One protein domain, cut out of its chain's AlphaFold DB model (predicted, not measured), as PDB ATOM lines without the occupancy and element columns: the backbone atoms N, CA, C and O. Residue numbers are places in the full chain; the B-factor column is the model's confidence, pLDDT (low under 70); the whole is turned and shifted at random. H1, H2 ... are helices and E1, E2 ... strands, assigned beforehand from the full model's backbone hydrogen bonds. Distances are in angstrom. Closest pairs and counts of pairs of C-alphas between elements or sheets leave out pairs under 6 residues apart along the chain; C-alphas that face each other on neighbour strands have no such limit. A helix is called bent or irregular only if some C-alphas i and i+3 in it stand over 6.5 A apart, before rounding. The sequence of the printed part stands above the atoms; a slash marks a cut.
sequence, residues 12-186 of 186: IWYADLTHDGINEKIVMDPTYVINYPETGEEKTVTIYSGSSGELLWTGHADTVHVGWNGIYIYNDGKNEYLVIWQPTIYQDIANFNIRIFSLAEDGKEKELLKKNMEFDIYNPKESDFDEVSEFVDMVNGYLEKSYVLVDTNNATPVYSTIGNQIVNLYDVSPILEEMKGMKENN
ATOM      1  N   ILE A  12      14.346 -40.947 -29.564       96.25
ATOM      2  CA  ILE A  12      13.799 -41.797 -28.506       96.25
ATOM      3  C   ILE A  12      14.937 -42.349 -27.648       96.25
ATOM      4  O   ILE A  12      15.859 -42.982 -28.163       96.25
ATOM      5  N   TRP A  13      14.818 -42.147 -26.340       96.62
ATOM      6  CA  TRP A  13      15.702 -42.695 -25.315       96.62
ATOM      7  C   TRP A  13      14.921 -43.574 -24.341       96.62
ATOM      8  O   TRP A  13      13.691 -43.528 -24.287       96.62
ATOM      9  N   TYR A  14      15.655 -44.363 -23.562       97.06
ATOM     10  CA  TYR A  14      15.099 -45.221 -22.527       97.06
ATOM     11  C   TYR A  14      15.967 -45.140 -21.279       97.06
ATOM     12  O   TYR A  14      17.174 -45.345 -21.388       97.06
ATOM     13  N   ALA A  15      15.351 -44.870 -20.132       97.44
ATOM     14  CA  ALA A  15      16.010 -44.831 -18.827       97.44
ATOM     15  C   ALA A  15      15.010 -45.236 -17.737       97.44
ATOM     16  O   ALA A  15      13.831 -44.907 -17.851       97.44
ATOM     17  N   ASP A  16      15.457 -45.944 -16.706       98.38
ATOM     18  CA  ASP A  16      14.647 -46.284 -15.530       98.38
ATOM     19  C   ASP A  16      14.600 -45.066 -14.598       98.38
ATOM     20  O   ASP A  16      15.452 -44.876 -13.728       98.38
ATOM     21  N   LEU A  17      13.627 -44.186 -14.836       98.44
ATOM     22  CA  LEU A  17      13.447 -42.943 -14.090       98.44
ATOM     23  C   LEU A  17      12.507 -43.126 -12.902       98.44
ATOM     24  O   LEU A  17      12.495 -42.271 -12.018       98.44
ATOM     25  N   THR A  18      11.723 -44.201 -12.856       98.25
ATOM     26  CA  THR A  18      10.861 -44.537 -11.715       98.25
ATOM     27  C   THR A  18      11.540 -45.434 -10.677       98.25
ATOM     28  O   THR A  18      11.094 -45.479  -9.521       98.25
ATOM     29  N   HIS A  19      12.664 -46.052 -11.052       97.75
ATOM     30  CA  HIS A  19      13.453 -47.021 -10.283       97.75
ATOM     31  C   HIS A  19      12.681 -48.309  -9.984       97.75
ATOM     32  O   HIS A  19      12.868 -48.915  -8.923       97.75
ATOM     33  N   ASP A  20      11.796 -48.711 -10.898       97.31
ATOM     34  CA  ASP A  20      10.991 -49.933 -10.802       97.31
ATOM     35  C   ASP A  20      11.603 -51.123 -11.577       97.31
ATOM     36  O   ASP A  20      11.119 -52.256 -11.475       97.31
ATOM     37  N   GLY A  21      12.715 -50.893 -12.285       97.50
ATOM     38  CA  GLY A  21      13.400 -51.879 -13.116       97.50
ATOM     39  C   GLY A  21      12.873 -51.974 -14.552       97.50
ATOM     40  O   GLY A  21      13.299 -52.873 -15.286       97.50
ATOM     41  N   ILE A  22      11.960 -51.091 -14.963       97.94
ATOM     42  CA  ILE A  22      11.440 -50.968 -16.323       97.94
ATOM     43  C   ILE A  22      11.790 -49.575 -16.844       97.94
ATOM     44  O   ILE A  22      11.438 -48.561 -16.261       97.94
ATOM     45  N   ASN A  23      12.452 -49.510 -17.997       98.44
ATOM     46  CA  ASN A  23      12.816 -48.216 -18.562       98.44
ATOM     47  C   ASN A  23      11.581 -47.448 -19.055       98.44
ATOM     48  O   ASN A  23      10.818 -47.944 -19.891       98.44
ATOM     49  N   GLU A  24      11.474 -46.188 -18.647       98.75
ATOM     50  CA  GLU A  24      10.583 -45.202 -19.245       98.75
ATOM     51  C   GLU A  24      10.998 -44.905 -20.686       98.75
ATOM     52  O   GLU A  24      12.182 -44.876 -21.030       98.75
ATOM     53  N   LYS A  25      10.009 -44.612 -21.535       98.50
ATOM     54  CA  LYS A  25      10.249 -44.096 -22.883       98.50
ATOM     55  C   LYS A  25      10.348 -42.578 -22.824       98.50
ATOM     56  O   LYS A  25       9.369 -41.902 -22.516       98.50
ATOM     57  N   ILE A  26      11.491 -42.046 -23.222       98.19
ATOM     58  CA  ILE A  26      11.735 -40.611 -23.341       98.19
ATOM     59  C   ILE A  26      11.668 -40.248 -24.824       98.19
ATOM     60  O   ILE A  26      12.328 -40.870 -25.654       98.19
ATOM     61  N   VAL A  27      10.873 -39.243 -25.165       96.88
ATOM     62  CA  VAL A  27      10.756 -38.695 -26.517       96.88
ATOM     63  C   VAL A  27      11.214 -37.247 -26.470       96.88
ATOM     64  O   VAL A  27      10.584 -36.429 -25.802       96.88
ATOM     65  N   MET A  28      12.306 -36.949 -27.169       94.38
ATOM     66  CA  MET A  28      12.782 -35.590 -27.400       94.38
ATOM     67  C   MET A  28      12.409 -35.180 -28.827       94.38
ATOM     68  O   MET A  28      12.765 -35.876 -29.778       94.38
ATOM     69  N   ASP A  29      11.673 -34.084 -28.971       92.00
ATOM     70  CA  ASP A  29      11.287 -33.508 -30.258       92.00
ATOM     71  C   ASP A  29      12.127 -32.248 -30.542       92.00
ATOM     72  O   ASP A  29      11.919 -31.212 -29.904       92.00
ATOM     73  N   PRO A  30      13.081 -32.303 -31.491       87.69
ATOM     74  CA  PRO A  30      13.952 -31.171 -31.775       87.69
ATOM     75  C   PRO A  30      13.286 -30.110 -32.667       87.69
ATOM     76  O   PRO A  30      13.888 -29.065 -32.912       87.69
ATOM     77  N   THR A  31      12.057 -30.341 -33.150       84.56
ATOM     78  CA  THR A  31      11.355 -29.456 -34.092       84.56
ATOM     79  C   THR A  31      11.338 -28.003 -33.615       84.56
ATOM     80  O   THR A  31      11.714 -27.107 -34.367       84.56
ATOM     81  N   TYR A  32      10.935 -27.756 -32.368       74.69
ATOM     82  CA  TYR A  32      10.779 -26.392 -31.839       74.69
ATOM     83  C   TYR A  32      12.089 -25.789 -31.337       74.69
ATOM     84  O   TYR A  32      12.266 -24.574 -31.350       74.69
ATOM     85  N   VAL A  33      13.050 -26.646 -30.998       76.31
ATOM     86  CA  VAL A  33      14.414 -26.245 -30.646       76.31
ATOM     87  C   VAL A  33      15.146 -25.690 -31.872       76.31
ATOM     88  O   VAL A  33      15.902 -24.730 -31.766       76.31
ATOM     89  N   ILE A  34      14.920 -26.281 -33.051       74.62
ATOM     90  CA  ILE A  34      15.612 -25.918 -34.298       74.62
ATOM     91  C   ILE A  34      14.880 -24.810 -35.062       74.62
ATOM     92  O   ILE A  34      15.528 -23.950 -35.657       74.62
ATOM     93  N   ASN A  35      13.544 -24.819 -35.070       72.56
ATOM     94  CA  ASN A  35      12.755 -23.879 -35.873       72.56
ATOM     95  C   ASN A  35      12.399 -22.570 -35.149       72.56
ATOM     96  O   ASN A  35      11.710 -21.744 -35.742       72.56
ATOM     97  N   TYR A  36      12.920 -22.360 -33.933       66.00
ATOM     98  CA  TYR A  36      12.539 -21.310 -32.983       66.00
ATOM     99  C   TYR A  36      11.078 -21.463 -32.502       66.00
ATOM    100  O   TYR A  36      10.159 -21.492 -33.321       66.00
ATOM    101  N   PRO A  37      10.834 -21.555 -31.184       60.81
ATOM    102  CA  PRO A  37       9.497 -21.771 -30.635       60.81
ATOM    103  C   PRO A  37       8.579 -20.579 -30.942       60.81
ATOM    104  O   PRO A  37       9.009 -19.423 -30.885       60.81
ATOM    105  N   GLU A  38       7.308 -20.844 -31.265       56.94
ATOM    106  CA  GLU A  38       6.328 -19.782 -31.538       56.94
ATOM    107  C   GLU A  38       5.836 -19.133 -30.233       56.94
ATOM    108  O   GLU A  38       5.459 -17.958 -30.228       56.94
ATOM    109  N   THR A  39       5.842 -19.892 -29.130       65.31
ATOM    110  CA  THR A  39       5.222 -19.506 -27.853       65.31
ATOM    111  C   THR A  39       6.151 -19.613 -26.639       65.31
ATOM    112  O   THR A  39       5.970 -18.840 -25.697       65.31
ATOM    113  N   GLY A  40       7.160 -20.492 -26.668       63.62
ATOM    114  CA  GLY A  40       8.032 -20.777 -25.520       63.62
ATOM    115  C   GLY A  40       7.382 -21.700 -24.482       63.62
ATOM    116  O   GLY A  40       7.686 -21.619 -23.294       63.62
ATOM    117  N   GLU A  41       6.404 -22.502 -24.907       67.75
ATOM    118  CA  GLU A  41       5.695 -23.488 -24.074       67.75
ATOM    119  C   GLU A  41       5.663 -24.877 -24.739       67.75
ATOM    120  O   GLU A  41       4.985 -25.806 -24.280       67.75
ATOM    121  N   GLU A  42       6.376 -25.036 -25.853       78.75
ATOM    122  CA  GLU A  42       6.393 -26.250 -26.643       78.75
ATOM    123  C   GLU A  42       7.083 -27.392 -25.884       78.75
ATOM    124  O   GLU A  42       8.147 -27.261 -25.279       78.75
ATOM    125  N   LYS A  43       6.450 -28.568 -25.897       86.50
ATOM    126  CA  LYS A  43       6.948 -29.747 -25.184       86.50
ATOM    127  C   LYS A  43       8.121 -30.362 -25.940       86.50
ATOM    128  O   LYS A  43       7.917 -31.224 -26.791       86.50
ATOM    129  N   THR A  44       9.333 -29.959 -25.587       90.06
ATOM    130  CA  THR A  44      10.568 -30.505 -26.163       90.06
ATOM    131  C   THR A  44      10.841 -31.936 -25.708       90.06
ATOM    132  O   THR A  44      11.330 -32.750 -26.486       90.06
ATOM    133  N   VAL A  45      10.527 -32.276 -24.455       94.94
ATOM    134  CA  VAL A  45      10.751 -33.617 -23.896       94.94
ATOM    135  C   VAL A  45       9.464 -34.142 -23.277       94.94
ATOM    136  O   VAL A  45       8.807 -33.461 -22.494       94.94
ATOM    137  N   THR A  46       9.109 -35.383 -23.594       97.44
ATOM    138  CA  THR A  46       7.984 -36.100 -22.983       97.44
ATOM    139  C   THR A  46       8.426 -37.482 -22.527       97.44
ATOM    140  O   THR A  46       9.219 -38.142 -23.197       97.44
ATOM    141  N   ILE A  47       7.949 -37.912 -21.363       98.50
ATOM    142  CA  ILE A  47       8.359 -39.169 -20.735       98.50
ATOM    143  C   ILE A  47       7.118 -39.986 -20.428       98.50
ATOM    144  O   ILE A  47       6.189 -39.498 -19.783       98.50
ATOM    145  N   TYR A  48       7.123 -41.228 -20.892       98.62
ATOM    146  CA  TYR A  48       6.033 -42.175 -20.735       98.62
ATOM    147  C   TYR A  48       6.485 -43.359 -19.888       98.62
ATOM    148  O   TYR A  48       7.595 -43.860 -20.072       98.62
ATOM    149  N   SER A  49       5.598 -43.822 -19.011       98.25
ATOM    150  CA  SER A  49       5.798 -45.013 -18.191       98.25
ATOM    151  C   SER A  49       6.159 -46.210 -19.063       98.25
ATOM    152  O   SER A  49       5.469 -46.493 -20.050       98.25
ATOM    153  N   GLY A  50       7.212 -46.936 -18.684       96.56
ATOM    154  CA  GLY A  50       7.578 -48.177 -19.362       96.56
ATOM    155  C   GLY A  50       6.545 -49.295 -19.177       96.56
ATOM    156  O   GLY A  50       6.397 -50.155 -20.047       96.56
ATOM    157  N   SER A  51       5.798 -49.270 -18.068       94.81
ATOM    158  CA  SER A  51       4.842 -50.315 -17.691       94.81
ATOM    159  C   SER A  51       3.421 -50.058 -18.202       94.81
ATOM    160  O   SER A  51       2.785 -50.983 -18.713       94.81
ATOM    161  N   SER A  52       2.916 -48.823 -18.103       96.31
ATOM    162  CA  SER A  52       1.548 -48.471 -18.523       96.31
ATOM    163  C   SER A  52       1.474 -47.768 -19.881       96.31
ATOM    164  O   SER A  52       0.422 -47.782 -20.523       96.31
ATOM    165  N   GLY A  53       2.570 -47.153 -20.337       97.06
ATOM    166  CA  GLY A  53       2.579 -46.265 -21.503       97.06
ATOM    167  C   GLY A  53       1.930 -44.897 -21.258       97.06
ATOM    168  O   GLY A  53       1.802 -44.110 -22.197       97.06
ATOM    169  N   GLU A  54       1.507 -44.598 -20.027       97.94
ATOM    170  CA  GLU A  54       0.924 -43.305 -19.664       97.94
ATOM    171  C   GLU A  54       1.986 -42.203 -19.617       97.94
ATOM    172  O   GLU A  54       3.157 -42.453 -19.337       97.94
ATOM    173  N   LEU A  55       1.573 -40.964 -19.890       98.06
ATOM    174  CA  LEU A  55       2.448 -39.800 -19.781       98.06
ATOM    175  C   LEU A  55       2.765 -39.527 -18.306       98.06
ATOM    176  O   LEU A  55       1.853 -39.265 -17.527       98.06
ATOM    177  N   LEU A  56       4.050 -39.523 -17.958       98.31
ATOM    178  CA  LEU A  56       4.527 -39.213 -16.612       98.31
ATOM    179  C   LEU A  56       4.978 -37.762 -16.483       98.31
ATOM    180  O   LEU A  56       4.687 -37.113 -15.482       98.31
ATOM    181  N   TRP A  57       5.700 -37.247 -17.479       98.12
ATOM    182  CA  TRP A  57       6.354 -35.947 -17.361       98.12
ATOM    183  C   TRP A  57       6.540 -35.258 -18.713       98.12
ATOM    184  O   TRP A  57       6.669 -35.913 -19.751       98.12
ATOM    185  N   THR A  58       6.572 -33.926 -18.696       95.50
ATOM    186  CA  THR A  58       6.903 -33.098 -19.861       95.50
ATOM    187  C   THR A  58       7.826 -31.958 -19.464       95.50
ATOM    188  O   THR A  58       7.584 -31.318 -18.442       95.50
ATOM    189  N   GLY A  59       8.800 -31.655 -20.312       91.12
ATOM    190  CA  GLY A  59       9.702 -30.518 -20.184       91.12
ATOM    191  C   GLY A  59       9.775 -29.727 -21.478       91.12
ATOM    192  O   GLY A  59       9.553 -30.271 -22.562       91.12
ATOM    193  N   HIS A  60      10.099 -28.452 -21.344       87.19
ATOM    194  CA  HIS A  60      10.394 -27.548 -22.447       87.19
ATOM    195  C   HIS A  60      11.845 -27.093 -22.317       87.19
ATOM    196  O   HIS A  60      12.353 -26.950 -21.204       87.19
ATOM    197  N   ALA A  61      12.485 -26.917 -23.463       82.75
ATOM    198  CA  ALA A  61      13.775 -26.267 -23.614       82.75
ATOM    199  C   ALA A  61      13.646 -25.381 -24.845       82.75
ATOM    200  O   ALA A  61      13.438 -25.897 -25.948       82.75
ATOM    201  N   ASP A  62      13.709 -24.073 -24.633       71.94
ATOM    202  CA  ASP A  62      13.407 -23.073 -25.647       71.94
ATOM    203  C   ASP A  62      14.629 -22.253 -26.002       71.94
ATOM    204  O   ASP A  62      15.557 -22.108 -25.220       71.94
ATOM    205  N   THR A  63      14.604 -21.630 -27.177       64.12
ATOM    206  CA  THR A  63      15.672 -20.725 -27.613       64.12
ATOM    207  C   THR A  63      15.389 -19.256 -27.286       64.12
ATOM    208  O   THR A  63      16.154 -18.386 -27.703       64.12
ATOM    209  N   VAL A  64      14.333 -18.943 -26.528       64.38
ATOM    210  CA  VAL A  64      14.064 -17.589 -26.004       64.38
ATOM    211  C   VAL A  64      14.534 -17.464 -24.554       64.38
ATOM    212  O   VAL A  64      14.355 -18.383 -23.768       64.38
ATOM    213  N   HIS A  65      15.113 -16.316 -24.188       57.59
ATOM    214  CA  HIS A  65      15.886 -16.104 -22.948       57.59
ATOM    215  C   HIS A  65      15.189 -16.531 -21.634       57.59
ATOM    216  O   HIS A  65      15.856 -16.831 -20.649       57.59
ATOM    217  N   VAL A  66      13.856 -16.542 -21.580       60.03
ATOM    218  CA  VAL A  66      13.091 -16.985 -20.395       60.03
ATOM    219  C   VAL A  66      12.903 -18.505 -20.302       60.03
ATOM    220  O   VAL A  66      12.572 -18.987 -19.224       60.03
ATOM    221  N   GLY A  67      13.130 -19.247 -21.388       62.56
ATOM    222  CA  GLY A  67      12.972 -20.704 -21.469       62.56
ATOM    223  C   GLY A  67      14.266 -21.465 -21.785       62.56
ATOM    224  O   GLY A  67      14.212 -22.666 -22.044       62.56
ATOM    225  N   TRP A  68      15.422 -20.788 -21.750       80.06
ATOM    226  CA  TRP A  68      16.725 -21.447 -21.853       80.06
ATOM    227  C   TRP A  68      16.932 -22.355 -20.647       80.06
ATOM    228  O   TRP A  68      16.941 -21.904 -19.501       80.06
ATOM    229  N   ASN A  69      17.086 -23.642 -20.918       89.62
ATOM    230  CA  ASN A  69      17.517 -24.628 -19.945       89.62
ATOM    231  C   ASN A  69      18.207 -25.806 -20.650       89.62
ATOM    232  O   ASN A  69      18.225 -25.933 -21.881       89.62
ATOM    233  N   GLY A  70      18.790 -26.677 -19.837       94.38
ATOM    234  CA  GLY A  70      19.299 -27.971 -20.244       94.38
ATOM    235  C   GLY A  70      18.575 -29.084 -19.508       94.38
ATOM    236  O   GLY A  70      18.389 -29.017 -18.293       94.38
ATOM    237  N   ILE A  71      18.188 -30.111 -20.256       97.06
ATOM    238  CA  ILE A  71      17.579 -31.345 -19.776       97.06
ATOM    239  C   ILE A  71      18.535 -32.493 -20.101       97.06
ATOM    240  O   ILE A  71      18.890 -32.726 -21.261       97.06
ATOM    241  N   TYR A  72      18.928 -33.241 -19.077       98.31
ATOM    242  CA  TYR A  72      19.898 -34.330 -19.186       98.31
ATOM    243  C   TYR A  72      19.392 -35.566 -18.459       98.31
ATOM    244  O   TYR A  72      18.546 -35.480 -17.565       98.31
ATOM    245  N   ILE A  73      19.967 -36.709 -18.813       98.38
ATOM    246  CA  ILE A  73      19.857 -37.932 -18.023       98.38
ATOM    247  C   ILE A  73      21.180 -38.147 -17.310       98.38
ATOM    248  O   ILE A  73      22.208 -38.301 -17.966       98.38
ATOM    249  N   TYR A  74      21.135 -38.150 -15.981       98.62
ATOM    250  CA  TYR A  74      22.260 -38.412 -15.090       98.62
ATOM    251  C   TYR A  74      22.220 -39.854 -14.602       98.62
ATOM    252  O   TYR A  74      21.181 -40.318 -14.136       98.62
ATOM    253  N   ASN A  75      23.361 -40.542 -14.651       97.44
ATOM    254  CA  ASN A  75      23.518 -41.874 -14.081       97.44
ATOM    255  C   ASN A  75      24.558 -41.839 -12.948       97.44
ATOM    256  O   ASN A  75      25.730 -41.529 -13.167       97.44
ATOM    257  N   ASP A  76      24.141 -42.175 -11.725       96.56
ATOM    258  CA  ASP A  76      25.035 -42.180 -10.554       96.56
ATOM    259  C   ASP A  76      25.868 -43.472 -10.414       96.56
ATOM    260  O   ASP A  76      26.618 -43.642  -9.449       96.56
ATOM    261  N   GLY A  77      25.757 -44.378 -11.389       95.50
ATOM    262  CA  GLY A  77      26.325 -45.723 -11.411       95.50
ATOM    263  C   GLY A  77      25.352 -46.809 -10.944       95.50
ATOM    264  O   GLY A  77      25.647 -47.994 -11.109       95.50
ATOM    265  N   LYS A  78      24.208 -46.433 -10.363       95.44
ATOM    266  CA  LYS A  78      23.180 -47.352  -9.867       95.44
ATOM    267  C   LYS A  78      21.793 -47.026 -10.417       95.44
ATOM    268  O   LYS A  78      21.080 -47.947 -10.794       95.44
ATOM    269  N   ASN A  79      21.428 -45.751 -10.417       97.38
ATOM    270  CA  ASN A  79      20.114 -45.236 -10.759       97.38
ATOM    271  C   ASN A  79      20.239 -44.089 -11.768       97.38
ATOM    272  O   ASN A  79      21.255 -43.389 -11.824       97.38
ATOM    273  N   GLU A  80      19.163 -43.867 -12.519       98.38
ATOM    274  CA  GLU A  80      19.065 -42.802 -13.513       98.38
ATOM    275  C   GLU A  80      18.133 -41.688 -13.026       98.38
ATOM    276  O   GLU A  80      17.152 -41.926 -12.319       98.38
ATOM    277  N   TYR A  81      18.456 -40.447 -13.370       98.75
ATOM    278  CA  TYR A  81      17.744 -39.257 -12.915       98.75
ATOM    279  C   TYR A  81      17.626 -38.243 -14.046       98.75
ATOM    280  O   TYR A  81      18.481 -38.177 -14.930       98.75
ATOM    281  N   LEU A  82      16.607 -37.392 -13.974       98.50
ATOM    282  CA  LEU A  82      16.535 -36.177 -14.772       98.50
ATOM    283  C   LEU A  82      17.350 -35.077 -14.105       98.50
ATOM    284  O   LEU A  82      17.239 -34.872 -12.895       98.50
ATOM    285  N   VAL A  83      18.120 -34.345 -14.908       98.56
ATOM    286  CA  VAL A  83      18.769 -33.092 -14.512       98.56
ATOM    287  C   VAL A  83      18.149 -31.955 -15.300       98.56
ATOM    288  O   VAL A  83      18.056 -32.039 -16.523       98.56
ATOM    289  N   ILE A  84      17.778 -30.888 -14.600       97.25
ATOM    290  CA  ILE A  84      17.408 -29.602 -15.188       97.25
ATOM    291  C   ILE A  84      18.455 -28.583 -14.750       97.25
ATOM    292  O   ILE A  84      18.572 -28.302 -13.556       97.25
ATOM    293  N   TRP A  85      19.225 -28.069 -15.709       96.62
ATOM    294  CA  TRP A  85      20.232 -27.027 -15.506       96.62
ATOM    295  C   TRP A  85      19.774 -25.728 -16.161       96.62
ATOM    296  O   TRP A  85      19.512 -25.699 -17.361       96.62
ATOM    297  N   GLN A  86      19.675 -24.662 -15.377       94.19
ATOM    298  CA  GLN A  86      19.175 -23.371 -15.827       94.19
ATOM    299  C   GLN A  86      20.052 -22.239 -15.266       94.19
ATOM    300  O   GLN A  86      19.773 -21.705 -14.188       94.19
ATOM    301  N   PRO A  87      21.138 -21.879 -15.967       93.31
ATOM    302  CA  PRO A  87      21.835 -20.620 -15.777       93.31
ATOM    303  C   PRO A  87      21.052 -19.488 -16.454       93.31
ATOM    304  O   PRO A  87      20.753 -19.536 -17.644       93.31
ATOM    305  N   THR A  88      20.712 -18.442 -15.708       90.56
ATOM    306  CA  THR A  88      20.036 -17.251 -16.240       90.56
ATOM    307  C   THR A  88      20.786 -16.004 -15.801       90.56
ATOM    308  O   THR A  88      21.168 -15.899 -14.643       90.56
ATOM    309  N   ILE A  89      20.981 -15.044 -16.703       89.69
ATOM    310  CA  ILE A  89      21.570 -13.739 -16.377       89.69
ATOM    311  C   ILE A  89      20.586 -12.659 -16.808       89.69
ATOM    312  O   ILE A  89      20.198 -12.605 -17.971       89.69
ATOM    313  N   TYR A  90      20.164 -11.801 -15.887       88.56
ATOM    314  CA  TYR A  90      19.277 -10.683 -16.185       88.56
ATOM    315  C   TYR A  90      19.787  -9.414 -15.513       88.56
ATOM    316  O   TYR A  90      19.868  -9.360 -14.290       88.56
ATOM    317  N   GLN A  91      20.085  -8.386 -16.317       88.44
ATOM    318  CA  GLN A  91      20.588  -7.090 -15.833       88.44
ATOM    319  C   GLN A  91      21.751  -7.257 -14.842       88.44
ATOM    320  O   GLN A  91      21.684  -6.769 -13.719       88.44
ATOM    321  N   ASP A  92      22.772  -8.011 -15.258       90.81
ATOM    322  CA  ASP A  92      23.988  -8.292 -14.486       90.81
ATOM    323  C   ASP A  92      23.776  -9.123 -13.205       90.81
ATOM    324  O   ASP A  92      24.732  -9.423 -12.498       90.81
ATOM    325  N   ILE A  93      22.551  -9.579 -12.930       93.94
ATOM    326  CA  ILE A  93      22.270 -10.558 -11.879       93.94
ATOM    327  C   ILE A  93      22.206 -11.948 -12.497       93.94
ATOM    328  O   ILE A  93      21.332 -12.245 -13.318       93.94
ATOM    329  N   ALA A  94      23.123 -12.813 -12.081       94.38
ATOM    330  CA  ALA A  94      23.114 -14.220 -12.432       94.38
ATOM    331  C   ALA A  94      22.294 -15.017 -11.415       94.38
ATOM    332  O   ALA A  94      22.436 -14.840 -10.207       94.38
ATOM    333  N   ASN A  95      21.467 -15.933 -11.908       94.50
ATOM    334  CA  ASN A  95      20.742 -16.922 -11.128       94.50
ATOM    335  C   ASN A  95      20.967 -18.303 -11.748       94.50
ATOM    336  O   ASN A  95      20.539 -18.585 -12.865       94.50
ATOM    337  N   PHE A  96      21.686 -19.154 -11.030       95.81
ATOM    338  CA  PHE A  96      22.003 -20.516 -11.428       95.81
ATOM    339  C   PHE A  96      21.108 -21.481 -10.670       95.81
ATOM    340  O   PHE A  96      21.111 -21.497  -9.439       95.81
ATOM    341  N   ASN A  97      20.361 -22.312 -11.393       96.19
ATOM    342  CA  ASN A  97      19.474 -23.310 -10.814       96.19
ATOM    343  C   ASN A  97      19.793 -24.707 -11.342       96.19
ATOM    344  O   ASN A  97      19.831 -24.922 -12.550       96.19
ATOM    345  N   ILE A  98      19.970 -25.667 -10.435       97.94
ATOM    346  CA  ILE A  98      20.031 -27.088 -10.778       97.94
ATOM    347  C   ILE A  98      18.983 -27.867  -9.994       97.94
ATOM    348  O   ILE A  98      18.825 -27.696  -8.778       97.94
ATOM    349  N   ARG A  99      18.296 -28.770 -10.692       98.06
ATOM    350  CA  ARG A  99      17.394 -29.764 -10.110       98.06
ATOM    351  C   ARG A  99      17.778 -31.144 -10.611       98.06
ATOM    352  O   ARG A  99      17.995 -31.315 -11.804       98.06
ATOM    353  N   ILE A 100      17.822 -32.119  -9.713       98.69
ATOM    354  CA  ILE A 100      18.020 -33.531 -10.039       98.69
ATOM    355  C   ILE A 100      16.914 -34.321  -9.359       98.69
ATOM    356  O   ILE A 100      16.701 -34.163  -8.154       98.69
ATOM    357  N   PHE A 101      16.190 -35.145 -10.106       98.75
ATOM    358  CA  PHE A 101      15.053 -35.890  -9.572       98.75
ATOM    359  C   PHE A 101      14.776 -37.166 -10.363       98.75
ATOM    360  O   PHE A 101      15.154 -37.298 -11.525       98.75
ATOM    361  N   SER A 102      14.109 -38.111  -9.711       98.62
ATOM    362  CA  SER A 102      13.482 -39.262 -10.360       98.62
ATOM    363  C   SER A 102      11.965 -39.066 -10.412       98.62
ATOM    364  O   SER A 102      11.445 -38.054  -9.935       98.62
ATOM    365  N   LEU A 103      11.237 -40.006 -11.000       98.56
ATOM    366  CA  LEU A 103       9.782 -39.975 -11.096       98.56
ATOM    367  C   LEU A 103       9.148 -41.027 -10.170       98.56
ATOM    368  O   LEU A 103       9.741 -42.023  -9.754       98.56
ATOM    369  N   ALA A 104       7.916 -40.774  -9.762       97.50
ATOM    370  CA  ALA A 104       7.016 -41.786  -9.233       97.50
ATOM    371  C   ALA A 104       6.216 -42.420 -10.378       97.50
ATOM    372  O   ALA A 104       6.102 -41.830 -11.451       97.50
ATOM    373  N   GLU A 105       5.594 -43.574 -10.125       95.25
ATOM    374  CA  GLU A 105       4.677 -44.214 -11.085       95.25
ATOM    375  C   GLU A 105       3.510 -43.294 -11.490       95.25
ATOM    376  O   GLU A 105       2.990 -43.416 -12.592       95.25
ATOM    377  N   ASP A 106       3.115 -42.346 -10.629       95.56
ATOM    378  CA  ASP A 106       2.084 -41.339 -10.918       95.56
ATOM    379  C   ASP A 106       2.640 -40.042 -11.544       95.56
ATOM    380  O   ASP A 106       1.932 -39.037 -11.623       95.56
ATOM    381  N   GLY A 107       3.913 -40.039 -11.954       96.62
ATOM    382  CA  GLY A 107       4.594 -38.912 -12.593       96.62
ATOM    383  C   GLY A 107       5.110 -37.837 -11.634       96.62
ATOM    384  O   GLY A 107       5.751 -36.883 -12.071       96.62
ATOM    385  N   LYS A 108       4.883 -37.962 -10.317       97.88
ATOM    386  CA  LYS A 108       5.410 -36.984  -9.351       97.88
ATOM    387  C   LYS A 108       6.933 -37.019  -9.289       97.88
ATOM    388  O   LYS A 108       7.535 -38.076  -9.121       97.88
ATOM    389  N   GLU A 109       7.544 -35.841  -9.331       98.19
ATOM    390  CA  GLU A 109       8.987 -35.677  -9.172       98.19
ATOM    391  C   GLU A 109       9.420 -36.023  -7.736       98.19
ATOM    392  O   GLU A 109       8.882 -35.501  -6.755       98.19
ATOM    393  N   LYS A 110      10.418 -36.900  -7.608       98.06
ATOM    394  CA  LYS A 110      11.101 -37.244  -6.357       98.06
ATOM    395  C   LYS A 110      12.473 -36.577  -6.357       98.06
ATOM    396  O   LYS A 110      13.416 -37.062  -6.981       98.06
ATOM    397  N   GLU A 111      12.567 -35.440  -5.678       97.88
ATOM    398  CA  GLU A 111      13.772 -34.609  -5.671       97.88
ATOM    399  C   GLU A 111      14.958 -35.314  -4.993       97.88
ATOM    400  O   GLU A 111      14.865 -35.759  -3.849       97.88
ATOM    401  N   LEU A 112      16.080 -35.399  -5.712       97.69
ATOM    402  CA  LEU A 112      17.385 -35.815  -5.194       97.69
ATOM    403  C   LEU A 112      18.208 -34.592  -4.770       97.69
ATOM    404  O   LEU A 112      18.857 -34.603  -3.725       97.69
ATOM    405  N   LEU A 113      18.188 -33.546  -5.595       98.31
ATOM    406  CA  LEU A 113      18.914 -32.304  -5.372       98.31
ATOM    407  C   LEU A 113      18.122 -31.130  -5.939       98.31
ATOM    408  O   LEU A 113      17.642 -31.184  -7.069       98.31
ATOM    409  N   LYS A 114      18.088 -30.029  -5.194       98.00
ATOM    410  CA  LYS A 114      17.728 -28.713  -5.712       98.00
ATOM    411  C   LYS A 114      18.618 -27.667  -5.076       98.00
ATOM    412  O   LYS A 114      18.672 -27.548  -3.853       98.00
ATOM    413  N   LYS A 115      19.336 -26.931  -5.914       98.25
ATOM    414  CA  LYS A 115      20.234 -25.861  -5.487       98.25
ATOM    415  C   LYS A 115      20.057 -24.654  -6.388       98.25
ATOM    416  O   LYS A 115      19.833 -24.789  -7.588       98.25
ATOM    417  N   ASN A 116      20.170 -23.484  -5.777       97.00
ATOM    418  CA  ASN A 116      20.198 -22.213  -6.469       97.00
ATOM    419  C   ASN A 116      21.376 -21.380  -5.964       97.00
ATOM    420  O   ASN A 116      21.733 -21.471  -4.788       97.00
ATOM    421  N   MET A 117      21.933 -20.559  -6.841       96.75
ATOM    422  CA  MET A 117      22.914 -19.539  -6.503       96.75
ATOM    423  C   MET A 117      22.553 -18.260  -7.244       96.75
ATOM    424  O   MET A 117      22.239 -18.303  -8.427       96.75
ATOM    425  N   GLU A 118      22.578 -17.136  -6.540       96.50
ATOM    426  CA  GLU A 118      22.370 -15.817  -7.124       96.50
ATOM    427  C   GLU A 118      23.565 -14.938  -6.780       96.50
ATOM    428  O   GLU A 118      24.010 -14.938  -5.630       96.50
ATOM    429  N   PHE A 119      24.088 -14.218  -7.767       96.12
ATOM    430  CA  PHE A 119      25.231 -13.330  -7.593       96.12
ATOM    431  C   PHE A 119      25.174 -12.152  -8.571       96.12
ATOM    432  O   PHE A 119      24.527 -12.214  -9.617       96.12
ATOM    433  N   ASP A 120      25.836 -11.063  -8.189       96.31
ATOM    434  CA  ASP A 120      25.908  -9.821  -8.956       96.31
ATOM    435  C   ASP A 120      27.220  -9.802  -9.751       96.31
ATOM    436  O   ASP A 120      28.307  -9.834  -9.171       96.31
ATOM    437  N   ILE A 121      27.115  -9.784 -11.078       96.12
ATOM    438  CA  ILE A 121      28.260  -9.734 -11.991       96.12
ATOM    439  C   ILE A 121      28.892  -8.337 -11.990       96.12
ATOM    440  O   ILE A 121      30.111  -8.212 -12.111       96.12
ATOM    441  N   TYR A 122      28.085  -7.285 -11.828       95.25
ATOM    442  CA  TYR A 122      28.533  -5.893 -11.870       95.25
ATOM    443  C   TYR A 122      29.233  -5.464 -10.574       95.25
ATOM    444  O   TYR A 122      30.207  -4.710 -10.604       95.25
ATOM    445  N   ASN A 123      28.766  -5.945  -9.422       94.94
ATOM    446  CA  ASN A 123      29.353  -5.641  -8.116       94.94
ATOM    447  C   ASN A 123      29.660  -6.913  -7.296       94.94
ATOM    448  O   ASN A 123      29.066  -7.122  -6.229       94.94
ATOM    449  N   PRO A 124      30.601  -7.757  -7.760       95.25
ATOM    450  CA  PRO A 124      30.886  -9.038  -7.134       95.25
ATOM    451  C   PRO A 124      31.669  -8.875  -5.826       95.25
ATOM    452  O   PRO A 124      32.643  -8.115  -5.712       95.25
ATOM    453  N   LYS A 125      31.296  -9.661  -4.818       94.38
ATOM    454  CA  LYS A 125      32.070  -9.809  -3.579       94.38
ATOM    455  C   LYS A 125      33.308 -10.660  -3.843       94.38
ATOM    456  O   LYS A 125      33.396 -11.394  -4.816       94.38
ATOM    457  N   GLU A 126      34.288 -10.579  -2.945       92.62
ATOM    458  CA  GLU A 126      35.478 -11.442  -3.035       92.62
ATOM    459  C   GLU A 126      35.123 -12.932  -2.932       92.62
ATOM    460  O   GLU A 126      35.698 -13.744  -3.641       92.62
ATOM    461  N   SER A 127      34.141 -13.280  -2.096       94.88
ATOM    462  CA  SER A 127      33.673 -14.660  -1.938       94.88
ATOM    463  C   SER A 127      32.961 -15.206  -3.175       94.88
ATOM    464  O   SER A 127      32.984 -16.414  -3.388       94.88
ATOM    465  N   ASP A 128      32.360 -14.341  -4.002       95.75
ATOM    466  CA  ASP A 128      31.530 -14.781  -5.128       95.75
ATOM    467  C   ASP A 128      32.363 -15.561  -6.163       95.75
ATOM    468  O   ASP A 128      31.858 -16.498  -6.766       95.75
ATOM    469  N   PHE A 129      33.652 -15.247  -6.339       96.38
ATOM    470  CA  PHE A 129      34.520 -15.953  -7.293       96.38
ATOM    471  C   PHE A 129      34.704 -17.438  -6.950       96.38
ATOM    472  O   PHE A 129      34.583 -18.297  -7.829       96.38
ATOM    473  N   ASP A 130      34.983 -17.731  -5.679       97.38
ATOM    474  CA  ASP A 130      35.157 -19.102  -5.199       97.38
ATOM    475  C   ASP A 130      33.801 -19.818  -5.158       97.38
ATOM    476  O   ASP A 130      33.678 -20.929  -5.670       97.38
ATOM    477  N   GLU A 131      32.754 -19.159  -4.648       97.88
ATOM    478  CA  GLU A 131      31.410 -19.741  -4.555       97.88
ATOM    479  C   GLU A 131      30.836 -20.110  -5.936       97.88
ATOM    480  O   GLU A 131      30.258 -21.188  -6.093       97.88
ATOM    481  N   VAL A 132      31.023 -19.257  -6.951       98.06
ATOM    482  CA  VAL A 132      30.559 -19.515  -8.326       98.06
ATOM    483  C   VAL A 132      31.316 -20.696  -8.931       98.06
ATOM    484  O   VAL A 132      30.701 -21.570  -9.548       98.06
ATOM    485  N   SER A 133      32.636 -20.748  -8.725       97.81
ATOM    486  CA  SER A 133      33.478 -21.842  -9.222       97.81
ATOM    487  C   SER A 133      33.080 -23.174  -8.584       97.81
ATOM    488  O   SER A 133      32.803 -24.135  -9.295       97.81
ATOM    489  N   GLU A 134      32.942 -23.220  -7.256       98.31
ATOM    490  CA  GLU A 134      32.528 -24.423  -6.526       98.31
ATOM    491  C   GLU A 134      31.123 -24.897  -6.924       98.31
ATOM    492  O   GLU A 134      30.868 -26.102  -7.034       98.31
ATOM    493  N   PHE A 135      30.196 -23.962  -7.157       98.56
ATOM    494  CA  PHE A 135      28.847 -24.301  -7.596       98.56
ATOM    495  C   PHE A 135      28.856 -24.948  -8.983       98.56
ATOM    496  O   PHE A 135      28.191 -25.966  -9.192       98.56
ATOM    497  N   VAL A 136      29.612 -24.386  -9.928       98.25
ATOM    498  CA  VAL A 136      29.708 -24.931 -11.287       98.25
ATOM    499  C   VAL A 136      30.500 -26.234 -11.319       98.25
ATOM    500  O   VAL A 136      30.085 -27.152 -12.019       98.25
ATOM    501  N   ASP A 137      31.548 -26.386 -10.513       98.62
ATOM    502  CA  ASP A 137      32.260 -27.660 -10.362       98.62
ATOM    503  C   ASP A 137      31.324 -28.762  -9.847       98.62
ATOM    504  O   ASP A 137      31.327 -29.886 -10.356       98.62
ATOM    505  N   MET A 138      30.456 -28.441  -8.882       98.50
ATOM    506  CA  MET A 138      29.423 -29.363  -8.413       98.50
ATOM    507  C   MET A 138      28.442 -29.730  -9.539       98.50
ATOM    508  O   MET A 138      28.131 -30.909  -9.702       98.50
ATOM    509  N   VAL A 139      27.952 -28.750 -10.308       98.50
ATOM    510  CA  VAL A 139      27.067 -28.988 -11.465       98.50
ATOM    511  C   VAL A 139      27.759 -29.889 -12.487       98.50
ATOM    512  O   VAL A 139      27.210 -30.926 -12.862       98.50
ATOM    513  N   ASN A 140      28.987 -29.556 -12.880       98.56
ATOM    514  CA  ASN A 140      29.768 -30.312 -13.853       98.56
ATOM    515  C   ASN A 140      30.071 -31.733 -13.370       98.56
ATOM    516  O   ASN A 140      30.002 -32.656 -14.173       98.56
ATOM    517  N   GLY A 141      30.261 -31.962 -12.067       98.44
ATOM    518  CA  GLY A 141      30.385 -33.315 -11.514       98.44
ATOM    519  C   GLY A 141      29.160 -34.214 -11.758       98.44
ATOM    520  O   GLY A 141      29.301 -35.439 -11.834       98.44
ATOM    521  N   TYR A 142      27.963 -33.630 -11.913       98.56
ATOM    522  CA  TYR A 142      26.767 -34.349 -12.373       98.56
ATOM    523  C   TYR A 142      26.717 -34.444 -13.902       98.56
ATOM    524  O   TYR A 142      26.443 -35.520 -14.440       98.56
ATOM    525  N   LEU A 143      27.006 -33.349 -14.613       98.19
ATOM    526  CA  LEU A 143      26.933 -33.303 -16.078       98.19
ATOM    527  C   LEU A 143      27.962 -34.222 -16.758       98.19
ATOM    528  O   LEU A 143      27.642 -34.824 -17.776       98.19
ATOM    529  N   GLU A 144      29.141 -34.429 -16.165       98.19
ATOM    530  CA  GLU A 144      30.165 -35.381 -16.636       98.19
ATOM    531  C   GLU A 144      29.661 -36.826 -16.716       98.19
ATOM    532  O   GLU A 144      30.159 -37.630 -17.505       98.19
ATOM    533  N   LYS A 145      28.671 -37.165 -15.888       98.19
ATOM    534  CA  LYS A 145      28.027 -38.485 -15.832       98.19
ATOM    535  C   LYS A 145      26.640 -38.468 -16.469       98.19
ATOM    536  O   LYS A 145      25.823 -39.355 -16.212       98.19
ATOM    537  N   SER A 146      26.363 -37.430 -17.248       98.25
ATOM    538  CA  SER A 146      25.091 -37.226 -17.910       98.25
ATOM    539  C   SER A 146      25.257 -37.215 -19.421       98.25
ATOM    540  O   SER A 146      26.318 -36.882 -19.942       98.25
ATOM    541  N   TYR A 147      24.179 -37.524 -20.134       97.44
ATOM    542  CA  TYR A 147      24.069 -37.196 -21.552       97.44
ATOM    543  C   TYR A 147      22.949 -36.185 -21.787       97.44
ATOM    544  O   TYR A 147      21.907 -36.210 -21.124       97.44
ATOM    545  N   VAL A 148      23.169 -35.283 -22.742       97.19
ATOM    546  CA  VAL A 148      22.231 -34.201 -23.062       97.19
ATOM    547  C   VAL A 148      21.020 -34.757 -23.804       97.19
ATOM    548  O   VAL A 148      21.184 -35.302 -24.897       97.19
ATOM    549  N   LEU A 149      19.807 -34.581 -23.273       96.56
ATOM    550  CA  LEU A 149      18.596 -34.738 -24.084       96.56
ATOM    551  C   LEU A 149      18.425 -33.507 -24.966       96.56
ATOM    552  O   LEU A 149      18.279 -33.645 -26.174       96.56
ATOM    553  N   VAL A 150      18.502 -32.323 -24.364       94.31
ATOM    554  CA  VAL A 150      18.502 -31.028 -25.046       94.31
ATOM    555  C   VAL A 150      19.114 -29.970 -24.132       94.31
ATOM    556  O   VAL A 150      18.891 -29.998 -22.929       94.31
ATOM    557  N   ASP A 151      19.884 -29.044 -24.685       93.94
ATOM    558  CA  ASP A 151      20.450 -27.898 -23.982       93.94
ATOM    559  C   ASP A 151      20.378 -26.663 -24.873       93.94
ATOM    560  O   ASP A 151      20.843 -26.676 -26.013       93.94
ATOM    561  N   THR A 152      19.761 -25.612 -24.348       90.50
ATOM    562  CA  THR A 152      19.503 -24.337 -25.028       90.50
ATOM    563  C   THR A 152      20.145 -23.154 -24.307       90.50
ATOM    564  O   THR A 152      19.933 -22.011 -24.690       90.50
ATOM    565  N   ASN A 153      20.986 -23.410 -23.298       87.94
ATOM    566  CA  ASN A 153      21.651 -22.368 -22.506       87.94
ATOM    567  C   ASN A 153      22.687 -21.555 -23.297       87.94
ATOM    568  O   ASN A 153      23.229 -20.574 -22.794       87.94
ATOM    569  N   ASN A 154      22.962 -21.965 -24.534       78.94
ATOM    570  CA  ASN A 154      23.764 -21.238 -25.499       78.94
ATOM    571  C   ASN A 154      22.919 -20.942 -26.742       78.94
ATOM    572  O   ASN A 154      21.992 -21.678 -27.068       78.94
ATOM    573  N   ALA A 155      23.301 -19.916 -27.508       72.44
ATOM    574  CA  ALA A 155      22.573 -19.495 -28.711       72.44
ATOM    575  C   ALA A 155      22.355 -20.611 -29.755       72.44
ATOM    576  O   ALA A 155      21.465 -20.503 -30.595       72.44
ATOM    577  N   THR A 156      23.187 -21.659 -29.739       83.62
ATOM    578  CA  THR A 156      23.015 -22.858 -30.565       83.62
ATOM    579  C   THR A 156      22.624 -24.034 -29.674       83.62
ATOM    580  O   THR A 156      23.409 -24.382 -28.787       83.62
ATOM    581  N   PRO A 157      21.468 -24.673 -29.919       88.56
ATOM    582  CA  PRO A 157      21.064 -25.839 -29.155       88.56
ATOM    583  C   PRO A 157      22.009 -27.028 -29.327       88.56
ATOM    584  O   PRO A 157      22.534 -27.278 -30.415       88.56
ATOM    585  N   VAL A 158      22.166 -27.802 -28.259       92.31
ATOM    586  CA  VAL A 158      22.953 -29.036 -28.216       92.31
ATOM    587  C   VAL A 158      22.042 -30.182 -27.798       92.31
ATOM    588  O   VAL A 158      21.266 -30.053 -26.858       92.31
ATOM    589  N   TYR A 159      22.123 -31.325 -28.476       93.94
ATOM    590  CA  TYR A 159      21.374 -32.519 -28.093       93.94
ATOM    591  C   TYR A 159      22.054 -33.802 -28.569       93.94
ATOM    592  O   TYR A 159      22.712 -33.831 -29.611       93.94
ATOM    593  N   SER A 160      21.886 -34.881 -27.804       94.94
ATOM    594  CA  SER A 160      22.416 -36.200 -28.160       94.94
ATOM    595  C   SER A 160      21.564 -36.893 -29.224       94.94
ATOM    596  O   SER A 160      20.362 -36.664 -29.337       94.94
ATOM    597  N   THR A 161      22.167 -37.843 -29.938       91.12
ATOM    598  CA  THR A 161      21.464 -38.793 -30.822       91.12
ATOM    599  C   THR A 161      21.799 -40.231 -30.424       91.12
ATOM    600  O   THR A 161      22.803 -40.457 -29.754       91.12
ATOM    601  N   ILE A 162      21.019 -41.222 -30.877       83.75
ATOM    602  CA  ILE A 162      21.182 -42.651 -30.515       83.75
ATOM    603  C   ILE A 162      22.612 -43.188 -30.774       83.75
ATOM    604  O   ILE A 162      23.043 -44.129 -30.112       83.75
ATOM    605  N   GLY A 163      23.374 -42.587 -31.696       86.56
ATOM    606  CA  GLY A 163      24.771 -42.949 -31.980       86.56
ATOM    607  C   GLY A 163      25.832 -41.988 -31.429       86.56
ATOM    608  O   GLY A 163      27.020 -42.246 -31.606       86.56
ATOM    609  N   ASN A 164      25.429 -40.881 -30.806       92.56
ATOM    610  CA  ASN A 164      26.327 -39.848 -30.302       92.56
ATOM    611  C   ASN A 164      25.734 -39.208 -29.041       92.56
ATOM    612  O   ASN A 164      24.972 -38.240 -29.126       92.56
ATOM    613  N   GLN A 165      26.067 -39.780 -27.884       94.06
ATOM    614  CA  GLN A 165      25.771 -39.179 -26.586       94.06
ATOM    615  C   GLN A 165      26.775 -38.066 -26.297       94.06
ATOM    616  O   GLN A 165      27.985 -38.281 -26.352       94.06
ATOM    617  N   ILE A 166      26.255 -36.879 -26.001       96.75
ATOM    618  CA  ILE A 166      27.049 -35.685 -25.731       96.75
ATOM    619  C   ILE A 166      27.079 -35.455 -24.224       96.75
ATOM    620  O   ILE A 166      26.028 -35.365 -23.588       96.75
ATOM    621  N   VAL A 167      28.286 -35.307 -23.686       96.81
ATOM    622  CA  VAL A 167      28.529 -34.680 -22.384       96.81
ATOM    623  C   VAL A 167      28.697 -33.185 -22.642       96.81
ATOM    624  O   VAL A 167      29.553 -32.806 -23.442       96.81
ATOM    625  N   ASN A 168      27.883 -32.344 -22.002       96.38
ATOM    626  CA  ASN A 168      27.970 -30.891 -22.142       96.38
ATOM    627  C   ASN A 168      28.201 -30.262 -20.769       96.38
ATOM    628  O   ASN A 168      27.309 -30.290 -19.924       96.38
ATOM    629  N   LEU A 169      29.409 -29.748 -20.549       96.94
ATOM    630  CA  LEU A 169      29.798 -29.088 -19.304       96.94
ATOM    631  C   LEU A 169      29.570 -27.583 -19.421       96.94
ATOM    632  O   LEU A 169      29.680 -27.011 -20.506       96.94
ATOM    633  N   TYR A 170      29.277 -26.944 -18.297       95.50
ATOM    634  CA  TYR A 170      29.110 -25.502 -18.233       95.50
ATOM    635  C   TYR A 170      30.462 -24.820 -17.998       95.50
ATOM    636  O   TYR A 170      31.115 -25.065 -16.980       95.50
ATOM    637  N   ASP A 171      30.880 -23.972 -18.939       95.19
ATOM    638  CA  ASP A 171      32.071 -23.133 -18.797       95.19
ATOM    639  C   ASP A 171      31.697 -21.795 -18.155       95.19
ATOM    640  O   ASP A 171      31.060 -20.943 -18.774       95.19
ATOM    641  N   VAL A 172      32.103 -21.614 -16.899       95.50
ATOM    642  CA  VAL A 172      31.846 -20.386 -16.132       95.50
ATOM    643  C   VAL A 172      32.948 -19.339 -16.289       95.50
ATOM    644  O   VAL A 172      32.798 -18.209 -15.820       95.50
ATOM    645  N   SER A 173      34.047 -19.674 -16.971       96.38
ATOM    646  CA  SER A 173      35.196 -18.778 -17.145       96.38
ATOM    647  C   SER A 173      34.809 -17.409 -17.719       96.38
ATOM    648  O   SER A 173      35.266 -16.413 -17.155       96.38
ATOM    649  N   PRO A 174      33.924 -17.302 -18.736       94.94
ATOM    650  CA  PRO A 174      33.514 -16.002 -19.271       94.94
ATOM    651  C   PRO A 174      32.863 -15.089 -18.222       94.94
ATOM    652  O   PRO A 174      33.151 -13.896 -18.177       94.94
ATOM    653  N   ILE A 175      32.036 -15.651 -17.334       94.56
ATOM    654  CA  ILE A 175      31.359 -14.893 -16.273       94.56
ATOM    655  C   ILE A 175      32.364 -14.463 -15.201       94.56
ATOM    656  O   ILE A 175      32.342 -13.322 -14.749       94.56
ATOM    657  N   LEU A 176      33.290 -15.348 -14.819       96.75
ATOM    658  CA  LEU A 176      34.338 -15.013 -13.852       96.75
ATOM    659  C   LEU A 176      35.290 -13.931 -14.383       96.75
ATOM    660  O   LEU A 176      35.760 -13.095 -13.610       96.75
ATOM    661  N   GLU A 177      35.603 -13.947 -15.679       96.75
ATOM    662  CA  GLU A 177      36.386 -12.896 -16.339       96.75
ATOM    663  C   GLU A 177      35.646 -11.554 -16.328       96.75
ATOM    664  O   GLU A 177      36.247 -10.530 -15.999       96.75
ATOM    665  N   GLU A 178      34.340 -11.560 -16.603       95.31
ATOM    666  CA  GLU A 178      33.496 -10.366 -16.537       95.31
ATOM    667  C   GLU A 178      33.430  -9.789 -15.116       95.31
ATOM    668  O   GLU A 178      33.719  -8.609 -14.919       95.31
ATOM    669  N   MET A 179      33.171 -10.629 -14.109       96.38
ATOM    670  CA  MET A 179      33.171 -10.239 -12.693       96.38
ATOM    671  C   MET A 179      34.502  -9.591 -12.275       96.38
ATOM    672  O   MET A 179      34.514  -8.565 -11.589       96.38
ATOM    673  N   LYS A 180      35.643 -10.161 -12.694       95.94
ATOM    674  CA  LYS A 180      36.972  -9.583 -12.415       95.94
ATOM    675  C   LYS A 180      37.106  -8.201 -13.044       95.94
ATOM    676  O   LYS A 180      37.500  -7.259 -12.362       95.94
ATOM    677  N   GLY A 181      36.727  -8.074 -14.317       95.12
ATOM    678  CA  GLY A 181      36.759  -6.805 -15.036       95.12
ATOM    679  C   GLY A 181      35.891  -5.730 -14.379       95.12
ATOM    680  O   GLY A 181      36.336  -4.595 -14.233       95.12
ATOM    681  N   MET A 182      34.682  -6.069 -13.931       93.31
ATOM    682  CA  MET A 182      33.800  -5.116 -13.247       93.31
ATOM    683  C   MET A 182      34.376  -4.671 -11.900       93.31
ATOM    684  O   MET A 182      34.357  -3.485 -11.576       93.31
ATOM    685  N   LYS A 183      34.965  -5.598 -11.139       90.81
ATOM    686  CA  LYS A 183      35.579  -5.298  -9.843       90.81
ATOM    687  C   LYS A 183      36.815  -4.404  -9.936       90.81
ATOM    688  O   LYS A 183      37.019  -3.571  -9.065       90.81
ATOM    689  N   GLU A 184      37.652  -4.586 -10.955       90.75
ATOM    690  CA  GLU A 184      38.857  -3.767 -11.155       90.75
ATOM    691  C   GLU A 184      38.537  -2.335 -11.616       90.75
ATOM    692  O   GLU A 184      39.343  -1.425 -11.410       90.75
ATOM    693  N   ASN A 185      37.375  -2.138 -12.244       81.25
ATOM    694  CA  ASN A 185      36.946  -0.859 -12.813       81.25
ATOM    695  C   ASN A 185      36.005  -0.044 -11.901       81.25
ATOM    696  O   ASN A 185      35.680   1.094 -12.255       81.25
ATOM    697  N   ASN A 186      35.591  -0.600 -10.757       68.00
ATOM    698  CA  ASN A 186      34.735   0.031  -9.742       68.00
ATOM    699  C   ASN A 186      35.539   0.445  -8.498       68.00
ATOM    700  O   ASN A 186      35.232   1.525  -7.940       68.00
TER     701      ASN A 186
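What this domain is: This is residues 12 to 186 of the 186 residues of an uncharacterized protein of Lachnospiraceae bacterium (UniProt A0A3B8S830). A long, strongly twisted sheet of five strands, E8 E7 E6 E5 E9, has a smaller four-stranded sheet, E1 E2 E3 E4, over one end of one face, a sandwich only partly face to face, while H2 packs on the other face. H3 runs beside the first part of H2 and reaches past it, at the end of the domain away from the small sheet, and the short H1 lies off both sheets between E2 and E3. The printed part has 175 residues, with nine named strands and three named helices in the order E1 E2 H1 E3 E4 E5 E6 E7 E8 H2 E9 H3. Both sheets are antiparallel throughout, and the class is mixed, helices and strands. The whole is compact, with a radius of gyration of the C-alphas of 17.2 A, yet elongated in outline, spanning 59 by 36 by 29 A.

How they stand to each other: E1, residues 12 to 15, and E2, residues 24 to 28, form a hairpin, with N 13 and O 26 at 2.9 A. A tight link leads to H1, residues 31 to 35, which is on neither sheet. E3, residues 45 to 48, is the antiparallel neighbour of E2, with N 27 and O 46 at 2.8 A. E3 and E4, residues 55 to 59, form a hairpin, with N 45 and O 59 at 2.9 A. At the link after E4 the chain changes to the other sheet of the sandwich, two sheets face to face, whose best planes are 14 degrees apart and whose facing parts are 10.6 A centre to centre; the closest C-alphas of E2 and E9, residues 146 to 151, are those of Met 28 and Leu 149, 6.7 A apart. E5, residues 70 to 75, E6, residues 80 to 90, E7, residues 93 to 103, and E8, residues 109 to 120, form a meander, each strand the antiparallel neighbour of the one before. N 72 and O 83 are at 3.0 A, N 84 and O 99 at 2.8 A, and N 96 and O 117 at 2.8 A. E8 is an edge strand and bends by 72 degrees at residue 112. H2, residues 126 to 143, is on one face of this sheet, making two layers, helix and sheet; its closest C-alphas to E8 are those of Asp 128 and Phe 119, 6.9 A apart. E9, the other edge strand, is the antiparallel neighbour of E5, with N 71 and O 150 at 2.8 A. H3, residues 173 to 185, is close to H2 but not clearly touching: the closest C-alphas, of Phe 129 and Leu 176, are 6.6 A apart, at a shallow tilt of 6 degrees, opposite ways. Each O i to N i+4 pair is within hydrogen-bond range in H1 and H3, and 12 of 14 are in H2.

Where its parts are: E1 begins at C-alpha 12, (13.799, -41.797, -28.506). From first to last C-alpha, E6 measures 32.2 A, E7 32.0 A, E8 30.9 A, H2 26.9 A, H3 18.5 A and E5 15.8 A. H2 is neither bent nor irregular, but only just: C-alphas 126 and 129 are 6.3 A apart. H3 ends at C-alpha 185, (36.946, -0.859, -12.813).

The domain as a whole: The two C-alphas farthest apart are those of Ser 52 and Asn 185, at 59.6 A. The printed part has no cut, and the link from E9 to H3, residues 152 to 172, is long. The mean pLDDT of the printed part is 92.2; residues 36 to 41, 63 to 67 and 186 are under 70.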